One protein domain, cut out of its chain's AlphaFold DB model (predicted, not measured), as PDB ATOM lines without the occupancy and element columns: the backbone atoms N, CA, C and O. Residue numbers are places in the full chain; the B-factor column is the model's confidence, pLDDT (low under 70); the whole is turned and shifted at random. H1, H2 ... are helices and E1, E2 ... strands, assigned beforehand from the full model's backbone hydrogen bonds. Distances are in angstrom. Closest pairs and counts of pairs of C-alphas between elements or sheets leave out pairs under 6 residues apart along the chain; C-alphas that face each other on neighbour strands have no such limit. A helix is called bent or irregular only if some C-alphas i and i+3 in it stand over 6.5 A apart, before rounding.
ATOM      1  N   SER A 253      16.872 -11.168  26.968       83.19
ATOM      2  CA  SER A 253      17.638 -12.395  26.832       83.19
ATOM      3  C   SER A 253      18.592 -12.596  27.986       83.19
ATOM      4  O   SER A 253      18.947 -11.677  28.717       83.19
ATOM      5  N   ILE A 254      18.991 -13.841  28.167       81.44
ATOM      6  CA  ILE A 254      20.033 -14.251  29.083       81.44
ATOM      7  C   ILE A 254      21.156 -14.788  28.224       81.44
ATOM      8  O   ILE A 254      20.975 -15.756  27.494       81.44
ATOM      9  N   TYR A 255      22.319 -14.171  28.309       85.00
ATOM     10  CA  TYR A 255      23.531 -14.707  27.725       85.00
ATOM     11  C   TYR A 255      24.283 -15.507  28.783       85.00
ATOM     12  O   TYR A 255      24.665 -14.950  29.811       85.00
ATOM     13  N   ILE A 256      24.448 -16.806  28.552       80.69
ATOM     14  CA  ILE A 256      25.072 -17.751  29.481       80.69
ATOM     15  C   ILE A 256      26.352 -18.281  28.849       80.69
ATOM     16  O   ILE A 256      26.323 -18.727  27.706       80.69
ATOM     17  N   ARG A 257      27.461 -18.274  29.584       80.69
ATOM     18  CA  ARG A 257      28.742 -18.834  29.135       80.69
ATOM     19  C   ARG A 257      29.535 -19.401  30.309       80.69
ATOM     20  O   ARG A 257      29.283 -19.038  31.453       80.69
ATOM     21  N   GLU A 258      30.482 -20.290  30.044       77.19
ATOM     22  CA  GLU A 258      31.284 -20.931  31.097       77.19
ATOM     23  C   GLU A 258      32.389 -20.002  31.624       77.19
ATOM     24  O   GLU A 258      32.569 -19.847  32.829       77.19
ATOM     25  N   THR A 259      33.087 -19.326  30.713       80.56
ATOM     26  CA  THR A 259      34.169 -18.370  30.990       80.56
ATOM     27  C   THR A 259      34.041 -17.114  30.120       80.56
ATOM     28  O   THR A 259      33.337 -17.154  29.102       80.56
ATOM     29  N   PRO A 260      34.738 -16.007  30.451       78.31
ATOM     30  CA  PRO A 260      34.705 -14.782  29.658       78.31
ATOM     31  C   PRO A 260      35.031 -14.941  28.174       78.31
ATOM     32  O   PRO A 260      34.483 -14.208  27.353       78.31
ATOM     33  N   ASP A 261      35.879 -15.910  27.847       80.69
ATOM     34  CA  ASP A 261      36.372 -16.141  26.489       80.69
ATOM     35  C   ASP A 261      35.641 -17.299  25.788       80.69
ATOM     36  O   ASP A 261      35.839 -17.540  24.601       80.69
ATOM     37  N   SER A 262      34.775 -18.020  26.509       70.12
ATOM     38  CA  SER A 262      33.974 -19.106  25.943       70.12
ATOM     39  C   SER A 262      32.805 -18.597  25.095       70.12
ATOM     40  O   SER A 262      32.217 -17.540  25.354       70.12
ATOM     41  N   VAL A 263      32.428 -19.406  24.101       72.50
ATOM     42  CA  VAL A 263      31.179 -19.234  23.354       72.50
ATOM     43  C   VAL A 263      30.007 -19.375  24.322       72.50
ATOM     44  O   VAL A 263      29.911 -20.356  25.059       72.50
ATOM     45  N   GLY A 264      29.118 -18.385  24.323       71.94
ATOM     46  CA  GLY A 264      27.910 -18.399  25.135       71.94
ATOM     47  C   GLY A 264      26.652 -18.669  24.326       71.94
ATOM     48  O   GLY A 264      26.607 -18.493  23.110       71.94
ATOM     49  N   VAL A 265      25.593 -19.046  25.032       70.69
ATOM     50  CA  VAL A 265      24.253 -19.225  24.483       70.69
ATOM     51  C   VAL A 265      23.391 -18.053  24.921       70.69
ATOM     52  O   VAL A 265      23.308 -17.737  26.109       70.69
ATOM     53  N   ARG A 266      22.726 -17.406  23.963       76.75
ATOM     54  CA  ARG A 266      21.721 -16.379  24.240       76.75
ATOM     55  C   ARG A 266      20.335 -17.017  24.231       76.75
ATOM     56  O   ARG A 266      19.887 -17.514  23.204       76.75
ATOM     57  N   ILE A 267      19.667 -16.983  25.374       74.00
ATOM     58  CA  ILE A 267      18.339 -17.554  25.579       74.00
ATOM     59  C   ILE A 267      17.353 -16.404  25.761       74.00
ATOM     60  O   ILE A 267      17.479 -15.655  26.730       74.00
ATOM     61  N   PRO A 268      16.390 -16.222  24.854       72.44
ATOM     62  CA  PRO A 268      15.394 -15.178  25.007       72.44
ATOM     63  C   PRO A 268      14.427 -15.520  26.164       72.44
ATOM     64  O   PRO A 268      14.130 -16.688  26.422       72.44
ATOM     65  N   ILE A 269      14.007 -14.505  26.924       69.62
ATOM     66  CA  ILE A 269      13.186 -14.609  28.139       69.62
ATOM     67  C   ILE A 269      12.134 -13.501  28.221       69.62
ATOM     68  O   ILE A 269      12.264 -12.433  27.624       69.62
ATOM     69  N   LEU A 270      11.075 -13.753  29.000       66.81
ATOM     70  CA  LEU A 270      10.052 -12.745  29.261       66.81
ATOM     71  C   LEU A 270      10.618 -11.743  30.268       66.81
ATOM     72  O   LEU A 270      11.311 -12.176  31.200       66.81
ATOM     73  N   PRO A 271      10.278 -10.446  30.153       66.75
ATOM     74  CA  PRO A 271      10.655  -9.459  31.149       66.75
ATOM     75  C   PRO A 271      10.295  -9.927  32.554       66.75
ATOM     76  O   PRO A 271      11.139  -9.876  33.419       66.75
ATOM     77  N   GLU A 272       9.118 -10.490  32.809       66.19
ATOM     78  CA  GLU A 272       8.700 -10.983  34.129       66.19
ATOM     79  C   GLU A 272       9.528 -12.165  34.671       66.19
ATOM     80  O   GLU A 272       9.680 -12.298  35.891       66.19
ATOM     81  N   ASN A 273      10.129 -12.972  33.791       65.75
ATOM     82  CA  ASN A 273      10.865 -14.185  34.159       65.75
ATOM     83  C   ASN A 273      12.304 -13.903  34.619       65.75
ATOM     84  O   ASN A 273      12.941 -14.781  35.203       65.75
ATOM     85  N   HIS A 274      12.819 -12.680  34.432       69.56
ATOM     86  CA  HIS A 274      14.163 -12.304  34.901       69.56
ATOM     87  C   HIS A 274      14.358 -12.568  36.404       69.56
ATOM     88  O   HIS A 274      15.445 -12.953  36.833       69.56
ATOM     89  N   ASN A 275      13.296 -12.414  37.201       66.06
ATOM     90  CA  ASN A 275      13.315 -12.604  38.650       66.06
ATOM     91  C   ASN A 275      13.736 -14.016  39.063       66.06
ATOM     92  O   ASN A 275      14.419 -14.181  40.072       66.06
ATOM     93  N   GLU A 276      13.339 -15.035  38.300       69.06
ATOM     94  CA  GLU A 276      13.694 -16.423  38.593       69.06
ATOM     95  C   GLU A 276      15.196 -16.646  38.415       69.06
ATOM     96  O   GLU A 276      15.854 -17.248  39.264       69.06
ATOM     97  N   VAL A 277      15.766 -16.058  37.368       67.75
ATOM     98  CA  VAL A 277      17.190 -16.172  37.041       67.75
ATOM     99  C   VAL A 277      18.016 -15.397  38.068       67.75
ATOM    100  O   VAL A 277      18.990 -15.916  38.613       67.75
ATOM    101  N   PHE A 278      17.553 -14.201  38.439       67.88
ATOM    102  CA  PHE A 278      18.112 -13.428  39.544       67.88
ATOM    103  C   PHE A 278      17.968 -14.122  40.905       67.88
ATOM    104  O   PHE A 278      18.795 -13.910  41.789       67.88
ATOM    105  N   SER A 279      16.958 -14.973  41.110       66.75
ATOM    106  CA  SER A 279      16.737 -15.630  42.406       66.75
ATOM    107  C   SER A 279      17.867 -16.586  42.803       66.75
ATOM    108  O   SER A 279      18.042 -16.879  43.992       66.75
ATOM    109  N   LEU A 280      18.635 -17.038  41.809       68.00
ATOM    110  CA  LEU A 280      19.765 -17.951  41.939       68.00
ATOM    111  C   LEU A 280      21.120 -17.265  41.699       68.00
ATOM    112  O   LEU A 280      22.142 -17.944  41.580       68.00
ATOM    113  N   ARG A 281      21.122 -15.933  41.632       73.00
ATOM    114  CA  ARG A 281      22.308 -15.108  41.425       73.00
ATOM    115  C   ARG A 281      23.344 -15.313  42.534       73.00
ATOM    116  O   ARG A 281      23.014 -15.246  43.717       73.00
ATOM    117  N   ASP A 282      24.595 -15.503  42.122       68.62
ATOM    118  CA  ASP A 282      25.800 -15.572  42.957       68.62
ATOM    119  C   ASP A 282      25.701 -16.579  44.108       68.62
ATOM    120  O   ASP A 282      26.343 -16.421  45.148       68.62
ATOM    121  N   ILE A 283      24.889 -17.627  43.939       72.88
ATOM    122  CA  ILE A 283      24.829 -18.735  44.889       72.88
ATOM    123  C   ILE A 283      26.014 -19.661  44.594       72.88
ATOM    124  O   ILE A 283      26.046 -20.266  43.517       72.88
ATOM    125  N   PRO A 284      26.979 -19.807  45.524       68.19
ATOM    126  CA  PRO A 284      28.060 -20.764  45.356       68.19
ATOM    127  C   PRO A 284      27.500 -22.183  45.285       68.19
ATOM    128  O   PRO A 284      26.517 -22.509  45.959       68.19
ATOM    129  N   GLU A 285      28.138 -23.034  44.490       68.25
ATOM    130  CA  GLU A 285      27.715 -24.420  44.331       68.25
ATOM    131  C   GLU A 285      27.638 -25.138  45.691       68.25
ATOM    132  O   GLU A 285      28.486 -24.958  46.568       68.25
ATOM    133  N   GLY A 286      26.553 -25.885  45.913       72.38
ATOM    134  CA  GLY A 286      26.293 -26.580  47.179       72.38
ATOM    135  C   GLY A 286      25.827 -25.699  48.350       72.38
ATOM    136  O   GLY A 286      25.527 -26.232  49.420       72.38
ATOM    137  N   GLN A 287      25.713 -24.372  48.197       70.88
ATOM    138  CA  GLN A 287      25.193 -23.503  49.257       70.88
ATOM    139  C   GLN A 287      23.688 -23.253  49.147       70.88
ATOM    140  O   GLN A 287      23.120 -23.075  48.073       70.88
ATOM    141  N   SER A 288      23.022 -23.177  50.303       71.25
ATOM    142  CA  SER A 288      21.619 -22.773  50.351       71.25
ATOM    143  C   SER A 288      21.475 -21.270  50.104       71.25
ATOM    144  O   SER A 288      22.267 -20.464  50.601       71.25
ATOM    145  N   ARG A 289      20.401 -20.879  49.404       68.69
ATOM    146  CA  ARG A 289      20.061 -19.477  49.091       68.69
ATOM    147  C   ARG A 289      20.191 -18.548  50.300       68.69
ATOM    148  O   ARG A 289      20.764 -17.471  50.197       68.69
ATOM    149  N   ARG A 290      19.713 -18.978  51.472       68.75
ATOM    150  CA  ARG A 290      19.795 -18.187  52.711       68.75
ATOM    151  C   ARG A 290      21.243 -17.909  53.128       68.75
ATOM    152  O   ARG A 290      21.553 -16.778  53.485       68.75
ATOM    153  N   LYS A 291      22.124 -18.916  53.080       65.38
ATOM    154  CA  LYS A 291      23.544 -18.754  53.435       65.38
ATOM    155  C   LYS A 291      24.264 -17.848  52.435       65.38
ATOM    156  O   LYS A 291      24.963 -16.934  52.869       65.38
ATOM    157  N   ALA A 292      24.015 -18.043  51.140       61.62
ATOM    158  CA  ALA A 292      24.590 -17.226  50.074       61.62
ATOM    159  C   ALA A 292      24.169 -15.749  50.187       61.62
ATOM    160  O   ALA A 292      25.027 -14.870  50.211       61.62
ATOM    161  N   ILE A 293      22.873 -15.469  50.386       65.25
ATOM    162  CA  ILE A 293      22.364 -14.099  50.569       65.25
ATOM    163  C   ILE A 293      22.965 -13.450  51.820       65.25
ATOM    164  O   ILE A 293      23.431 -12.316  51.758       65.25
ATOM    165  N   CYS A 294      23.008 -14.153  52.957       62.72
ATOM    166  CA  CYS A 294      23.618 -13.602  54.169       62.72
ATOM    167  C   CYS A 294      25.107 -13.276  53.972       62.72
ATOM    168  O   CYS A 294      25.579 -12.265  54.494       62.72
ATOM    169  N   HIS A 295      25.844 -14.110  53.235       59.19
ATOM    170  CA  HIS A 295      27.246 -13.857  52.910       59.19
ATOM    171  C   HIS A 295      27.396 -12.646  51.979       59.19
ATOM    172  O   HIS A 295      28.166 -11.739  52.292       59.19
ATOM    173  N   ALA A 296      26.605 -12.580  50.906       64.00
ATOM    174  CA  ALA A 296      26.601 -11.475  49.950       64.00
ATOM    175  C   ALA A 296      26.253 -10.129  50.612       64.00
ATOM    176  O   ALA A 296      26.959  -9.141  50.420       64.00
ATOM    177  N   VAL A 297      25.221 -10.087  51.466       64.31
ATOM    178  CA  VAL A 297      24.842  -8.888  52.241       64.31
ATOM    179  C   VAL A 297      25.954  -8.477  53.205       64.31
ATOM    180  O   VAL A 297      26.288  -7.295  53.302       64.31
ATOM    181  N   ARG A 298      26.575  -9.436  53.906       68.25
ATOM    182  CA  ARG A 298      27.701  -9.152  54.813       68.25
ATOM    183  C   ARG A 298      28.911  -8.603  54.064       68.25
ATOM    184  O   ARG A 298      29.529  -7.658  54.547       68.25
ATOM    185  N   GLN A 299      29.245  -9.169  52.908       67.56
ATOM    186  CA  GLN A 299      30.367  -8.736  52.079       67.56
ATOM    187  C   GLN A 299      30.131  -7.338  51.499       67.56
ATOM    188  O   GLN A 299      31.018  -6.488  51.574       67.56
ATOM    189  N   HIS A 300      28.919  -7.060  51.021       69.81
ATOM    190  CA  HIS A 300      28.536  -5.728  50.569       69.81
ATOM    191  C   HIS A 300      28.586  -4.697  51.703       69.81
ATOM    192  O   HIS A 300      29.199  -3.644  51.560       69.81
ATOM    193  N   THR A 301      28.051  -5.039  52.880       67.38
ATOM    194  CA  THR A 301      28.121  -4.177  54.073       67.38
ATOM    195  C   THR A 301      29.568  -3.875  54.472       67.38
ATOM    196  O   THR A 301      29.879  -2.752  54.858       67.38
ATOM    197  N   ARG A 302      30.472  -4.862  54.380       71.44
ATOM    198  CA  ARG A 302      31.908  -4.655  54.622       71.44
ATOM    199  C   ARG A 302      32.524  -3.721  53.581       71.44
ATOM    200  O   ARG A 302      33.240  -2.813  53.975       71.44
ATOM    201  N   SER A 303      32.182  -3.905  52.308       74.81
ATOM    202  CA  SER A 303      32.693  -3.103  51.187       74.81
ATOM    203  C   SER A 303      32.253  -1.636  51.268       74.81
ATOM    204  O   SER A 303      33.063  -0.740  51.056       74.81
ATOM    205  N   ILE A 304      30.998  -1.378  51.664       75.31
ATOM    206  CA  ILE A 304      30.494  -0.026  51.964       75.31
ATOM    207  C   ILE A 304      31.263   0.594  53.129       75.31
ATOM    208  O   ILE A 304      31.628   1.763  53.068       75.31
ATOM    209  N   LYS A 305      31.495  -0.167  54.206       75.75
ATOM    210  CA  LYS A 305      32.194   0.339  55.397       75.75
ATOM    211  C   LYS A 305      33.674   0.630  55.149       75.75
ATOM    212  O   LYS A 305      34.231   1.462  55.850       75.75
ATOM    213  N   SER A 306      34.298  -0.058  54.196       79.12
ATOM    214  CA  SER A 306      35.688   0.175  53.792       79.12
ATOM    215  C   SER A 306      35.846   1.254  52.717       79.12
ATOM    216  O   SER A 306      36.974   1.581  52.361       79.12
ATOM    217  N   ALA A 307      34.750   1.777  52.156       79.00
ATOM    218  CA  ALA A 307      34.818   2.869  51.195       79.00
ATOM    219  C   ALA A 307      35.133   4.175  51.940       79.00
ATOM    220  O   ALA A 307      34.293   4.699  52.666       79.00
ATOM    221  N   ASN A 308      36.354   4.684  51.757       77.38
ATOM    222  CA  ASN A 308      36.812   5.941  52.366       77.38
ATOM    223  C   ASN A 308      36.256   7.192  51.661       77.38
ATOM    224  O   ASN A 308      36.386   8.294  52.184       77.38
ATOM    225  N   ASP A 309      35.664   7.019  50.479       85.69
ATOM    226  CA  ASP A 309      35.076   8.078  49.662       85.69
ATOM    227  C   ASP A 309      33.550   7.916  49.608       85.69
ATOM    228  O   ASP A 309      33.027   6.839  49.306       85.69
ATOM    229  N   GLU A 310      32.842   9.006  49.887       74.19
ATOM    230  CA  GLU A 310      31.384   9.094  49.882       74.19
ATOM    231  C   GLU A 310      30.799   8.839  48.480       74.19
ATOM    232  O   GLU A 310      29.769   8.176  48.349       74.19
ATOM    233  N   VAL A 311      31.496   9.262  47.416       75.19
ATOM    234  CA  VAL A 311      31.091   9.021  46.018       75.19
ATOM    235  C   VAL A 311      31.206   7.537  45.669       75.19
ATOM    236  O   VAL A 311      30.304   6.950  45.057       75.19
ATOM    237  N   LEU A 312      32.290   6.895  46.106       74.69
ATOM    238  CA  LEU A 312      32.490   5.456  45.954       74.69
ATOM    239  C   LEU A 312      31.436   4.669  46.746       74.69
ATOM    240  O   LEU A 312      30.858   3.710  46.234       74.69
ATOM    241  N   ARG A 313      31.129   5.110  47.970       70.38
ATOM    242  CA  ARG A 313      30.099   4.518  48.830       70.38
ATOM    243  C   ARG A 313      28.718   4.580  48.181       70.38
ATOM    244  O   ARG A 313      28.035   3.558  48.104       70.38
ATOM    245  N   GLU A 314      28.326   5.740  47.657       64.94
ATOM    246  CA  GLU A 314      27.075   5.897  46.911       64.94
ATOM    247  C   GLU A 314      27.024   5.023  45.655       64.94
ATOM    248  O   GLU A 314      25.975   4.455  45.340       64.94
ATOM    249  N   THR A 315      28.140   4.904  44.936       66.19
ATOM    250  CA  THR A 315      28.240   4.076  43.729       66.19
ATOM    251  C   THR A 315      28.030   2.600  44.061       66.19
ATOM    252  O   THR A 315      27.212   1.944  43.418       66.19
ATOM    253  N   LEU A 316      28.672   2.102  45.122       66.69
ATOM    254  CA  LEU A 316      28.512   0.726  45.599       66.69
ATOM    255  C   LEU A 316      27.070   0.437  46.038       66.69
ATOM    256  O   LEU A 316      26.523  -0.614  45.702       66.69
ATOM    257  N   VAL A 317      26.426   1.372  46.744       61.22
ATOM    258  CA  VAL A 317      25.010   1.253  47.141       61.22
ATOM    259  C   VAL A 317      24.094   1.227  45.911       61.22
ATOM    260  O   VAL A 317      23.188   0.395  45.832       61.22
ATOM    261  N   LYS A 318      24.328   2.108  44.928       58.03
ATOM    262  CA  LYS A 318      23.543   2.158  43.684       58.03
ATOM    263  C   LYS A 318      23.712   0.870  42.872       58.03
ATOM    264  O   LYS A 318      22.706   0.326  42.429       58.03
ATOM    265  N   GLN A 319      24.931   0.346  42.736       59.25
ATOM    266  CA  GLN A 319      25.214  -0.905  42.018       59.25
ATOM    267  C   GLN A 319      24.545  -2.122  42.669       59.25
ATOM    268  O   GLN A 319      23.951  -2.945  41.976       59.25
ATOM    269  N   TYR A 320      24.554  -2.204  44.002       60.88
ATOM    270  CA  TYR A 320      24.012  -3.353  44.728       60.88
ATOM    271  C   TYR A 320      22.495  -3.524  44.586       60.88
ATOM    272  O   TYR A 320      21.993  -4.650  44.587       60.88
ATOM    273  N   PHE A 321      21.766  -2.415  44.434       51.59
ATOM    274  CA  PHE A 321      20.303  -2.408  44.368       51.59
ATOM    275  C   PHE A 321      19.724  -2.082  42.980       51.59
ATOM    276  O   PHE A 321      18.508  -2.177  42.816       51.59
ATOM    277  N   ARG A 322      20.531  -1.691  41.978       52.91
ATOM    278  CA  ARG A 322      20.018  -1.185  40.686       52.91
ATOM    279  C   ARG A 322      20.664  -1.814  39.450       52.91
ATOM    280  O   ARG A 322      21.321  -1.128  38.675       52.91
ATOM    281  N   GLY A 323      20.371  -3.085  39.195       57.62
ATOM    282  CA  GLY A 323      20.473  -3.597  37.823       57.62
ATOM    283  C   GLY A 323      21.855  -4.072  37.397       57.62
ATOM    284  O   GLY A 323      22.217  -3.929  36.235       57.62
ATOM    285  N   GLU A 324      22.616  -4.681  38.307       68.62
ATOM    286  CA  GLU A 324      23.737  -5.517  37.887       68.62
ATOM    287  C   GLU A 324      23.193  -6.709  37.090       68.62
ATOM    288  O   GLU A 324      22.568  -7.616  37.642       68.62
ATOM    289  N   THR A 325      23.361  -6.658  35.769       76.69
ATOM    290  CA  THR A 325      22.848  -7.674  34.850       76.69
ATOM    291  C   THR A 325      23.789  -8.857  34.677       76.69
ATOM    292  O   THR A 325      23.353  -9.898  34.195       76.69
ATOM    293  N   LYS A 326      25.057  -8.709  35.075       86.44
ATOM    294  CA  LYS A 326      26.104  -9.727  34.969       86.44
ATOM    295  C   LYS A 326      26.342 -10.380  36.324       86.44
ATOM    296  O   LYS A 326      26.619  -9.678  37.286       86.44
ATOM    297  N   PHE A 327      26.251 -11.698  36.405       84.81
ATOM    298  CA  PHE A 327      26.451 -12.438  37.648       84.81
ATOM    299  C   PHE A 327      26.794 -13.905  37.405       84.81
ATOM    300  O   PHE A 327      26.761 -14.374  36.269       84.81
ATOM    301  N   LYS A 328      27.116 -14.652  38.471       82.31
ATOM    302  CA  LYS A 328      27.350 -16.097  38.374       82.31
ATOM    303  C   LYS A 328      26.104 -16.902  38.718       82.31
ATOM    304  O   LYS A 328      25.433 -16.639  39.713       82.31
ATOM    305  N   TRP A 329      25.824 -17.934  37.934       80.00
ATOM    306  CA  TRP A 329      24.745 -18.887  38.168       80.00
ATOM    307  C   TRP A 329      25.275 -20.305  37.979       80.00
ATOM    308  O   TRP A 329      25.628 -20.691  36.871       80.00
ATOM    309  N   ARG A 330      25.361 -21.084  39.068       74.25
ATOM    310  CA  ARG A 330      25.891 -22.465  39.040       74.25
ATOM    311  C   ARG A 330      27.266 -22.573  38.356       74.25
ATOM    312  O   ARG A 330      27.492 -23.451  37.539       74.25
ATOM    313  N   GLY A 331      28.161 -21.632  38.659       76.62
ATOM    314  CA  GLY A 331      29.499 -21.568  38.059       76.62
ATOM    315  C   GLY A 331      29.561 -20.897  36.682       76.62
ATOM    316  O   GLY A 331      30.639 -20.461  36.302       76.62
ATOM    317  N   LEU A 332      28.428 -20.724  35.995       79.75
ATOM    318  CA  LEU A 332      28.346 -20.070  34.687       79.75
ATOM    319  C   LEU A 332      28.249 -18.552  34.834       79.75
ATOM    320  O   LEU A 332      27.596 -18.045  35.748       79.75
ATOM    321  N   GLU A 333      28.854 -17.817  33.907       84.44
ATOM    322  CA  GLU A 333      28.612 -16.390  33.748       84.44
ATOM    323  C   GLU A 333      27.280 -16.165  33.046       84.44
ATOM    324  O   GLU A 333      27.021 -16.695  31.966       84.44
ATOM    325  N   VAL A 334      26.444 -15.341  33.660       85.25
ATOM    326  CA  VAL A 334      25.119 -14.994  33.174       85.25
ATOM    327  C   VAL A 334      25.029 -13.488  33.015       85.25
ATOM    328  O   VAL A 334      25.357 -12.744  33.933       85.25
ATOM    329  N   ASN A 335      24.572 -13.034  31.853       89.12
ATOM    330  CA  ASN A 335      24.282 -11.636  31.573       89.12
ATOM    331  C   ASN A 335      22.832 -11.487  31.107       89.12
ATOM    332  O   ASN A 335      22.475 -11.976  30.037       89.12
ATOM    333  N   ILE A 336      22.007 -10.801  31.889       85.56
ATOM    334  CA  ILE A 336      20.643 -10.446  31.500       85.56
ATOM    335  C   ILE A 336      20.698  -9.210  30.604       85.56
ATOM    336  O   ILE A 336      21.141  -8.141  31.001       85.56
ATOM    337  N   ILE A 337      20.244  -9.348  29.373       85.81
ATOM    338  CA  ILE A 337      20.251  -8.300  28.364       85.81
ATOM    339  C   ILE A 337      18.792  -7.884  28.162       85.81
ATOM    340  O   ILE A 337      18.026  -8.654  27.574       85.81
ATOM    341  N   PRO A 338      18.369  -6.717  28.679       82.69
ATOM    342  CA  PRO A 338      17.056  -6.171  28.363       82.69
ATOM    343  C   PRO A 338      16.914  -5.969  26.857       82.69
ATOM    344  O   PRO A 338      17.909  -5.728  26.171       82.69
ATOM    345  N   SER A 339      15.685  -6.036  26.353       78.00
ATOM    346  CA  SER A 339      15.442  -5.785  24.934       78.00
ATOM    347  C   SER A 339      15.837  -4.353  24.561       78.00
ATOM    348  O   SER A 339      15.649  -3.410  25.342       78.00
TER     349      SER A 339
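AT A GLANCE: This is residues 253 to 339 of the 355 residues of an uncharacterized protein of Spirosoma sp. HMF4905 (UniProt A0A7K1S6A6). A small, strongly twisted sheet of four strands has the short helix H1 over one face, and beyond its E3 edge a long helical hairpin, H2 and H3, reaches away from it. The two helices of that hairpin run beside each other with a gap between them and come together near the turn that joins them, at the end far from the sheet. The printed part has 87 residues with three named helices and four named strands, in the order E1, E2, H1, H2, H3, E3, E4; the sheet runs E2, E1, E4, E3 and is antiparallel throughout. The class is mixed, helices and strands. The whole is only just loose, close to compact, with a radius of gyration of the C-alphas of 14.5 A and spans of 39 by 31 by 29 A.

IN THESE COORDINATES: The sheet is made of E2, residues 265 to 269, E1, residues 253 to 257, E4, residues 332 to 337 and 15.6 A long, and E3, residues 326 to 329. E1 begins with C-alpha 253 at (17.638, -12.395, 26.832), and E4 ends with C-alpha 337 at (20.251, -8.300, 28.364). H1 is residues 271 to 279, 14.2 A long; it is irregular, but only just, with C-alphas 272 and 275 6.7 A apart. H2 is residues 289 to 305, 24.1 A from C-alpha 289 at (20.061, -19.477, 49.091) to C-alpha 305. H3 is residues 310 to 321, 16.9 A long.

HOW THE PARTS SIT: The inner strands E1 and E4 are antiparallel at 157 degrees, with N 255 and O 335 2.8 A apart, within hydrogen-bond range. The edge strand E2 forms a hairpin with E1, antiparallel at 154 degrees, with N 267 and O 254 2.8 A apart. The edge strand E3 forms a hairpin with E4 at 138 degrees, with N 334 and O 327 2.8 A apart. H1 is on the sheet at a height of 8.0 A, only just over E1, on which 3 of its 9 C-alphas fall, and runs along the strands, at 1 degrees to E1 on the local plane. The closest C-alphas of H1 and E4 are those of His 274 and Ile 336, 7.6 A apart. H2 and H3 are not on the sheet. They form a helical hairpin and touch, with residues 300 to 304 of H2 alone; the closest C-alphas are those of Ile 304 and Arg 313, 5.5 A apart. Their tilt is shallow, 15 degrees, opposite ways. H1 and H2 are only just apart, the closest C-alphas at 8.4 A. In H2 and H3 every O i to N i+4 pair is within hydrogen-bond range; in H1 2 of 5 are, beside 4 of 6 O i to N i+3 pairs.

THE WHOLE: The C-alphas of Pro 268 and Asn 308 are the two farthest apart, at 40.7 A. The printed part has no cut, and no link between its named elements is long. The mean pLDDT of the printed part is 72.2; 39 residues are under 70, among them residues 269 to 280, 289 to 301 and 314 to 324.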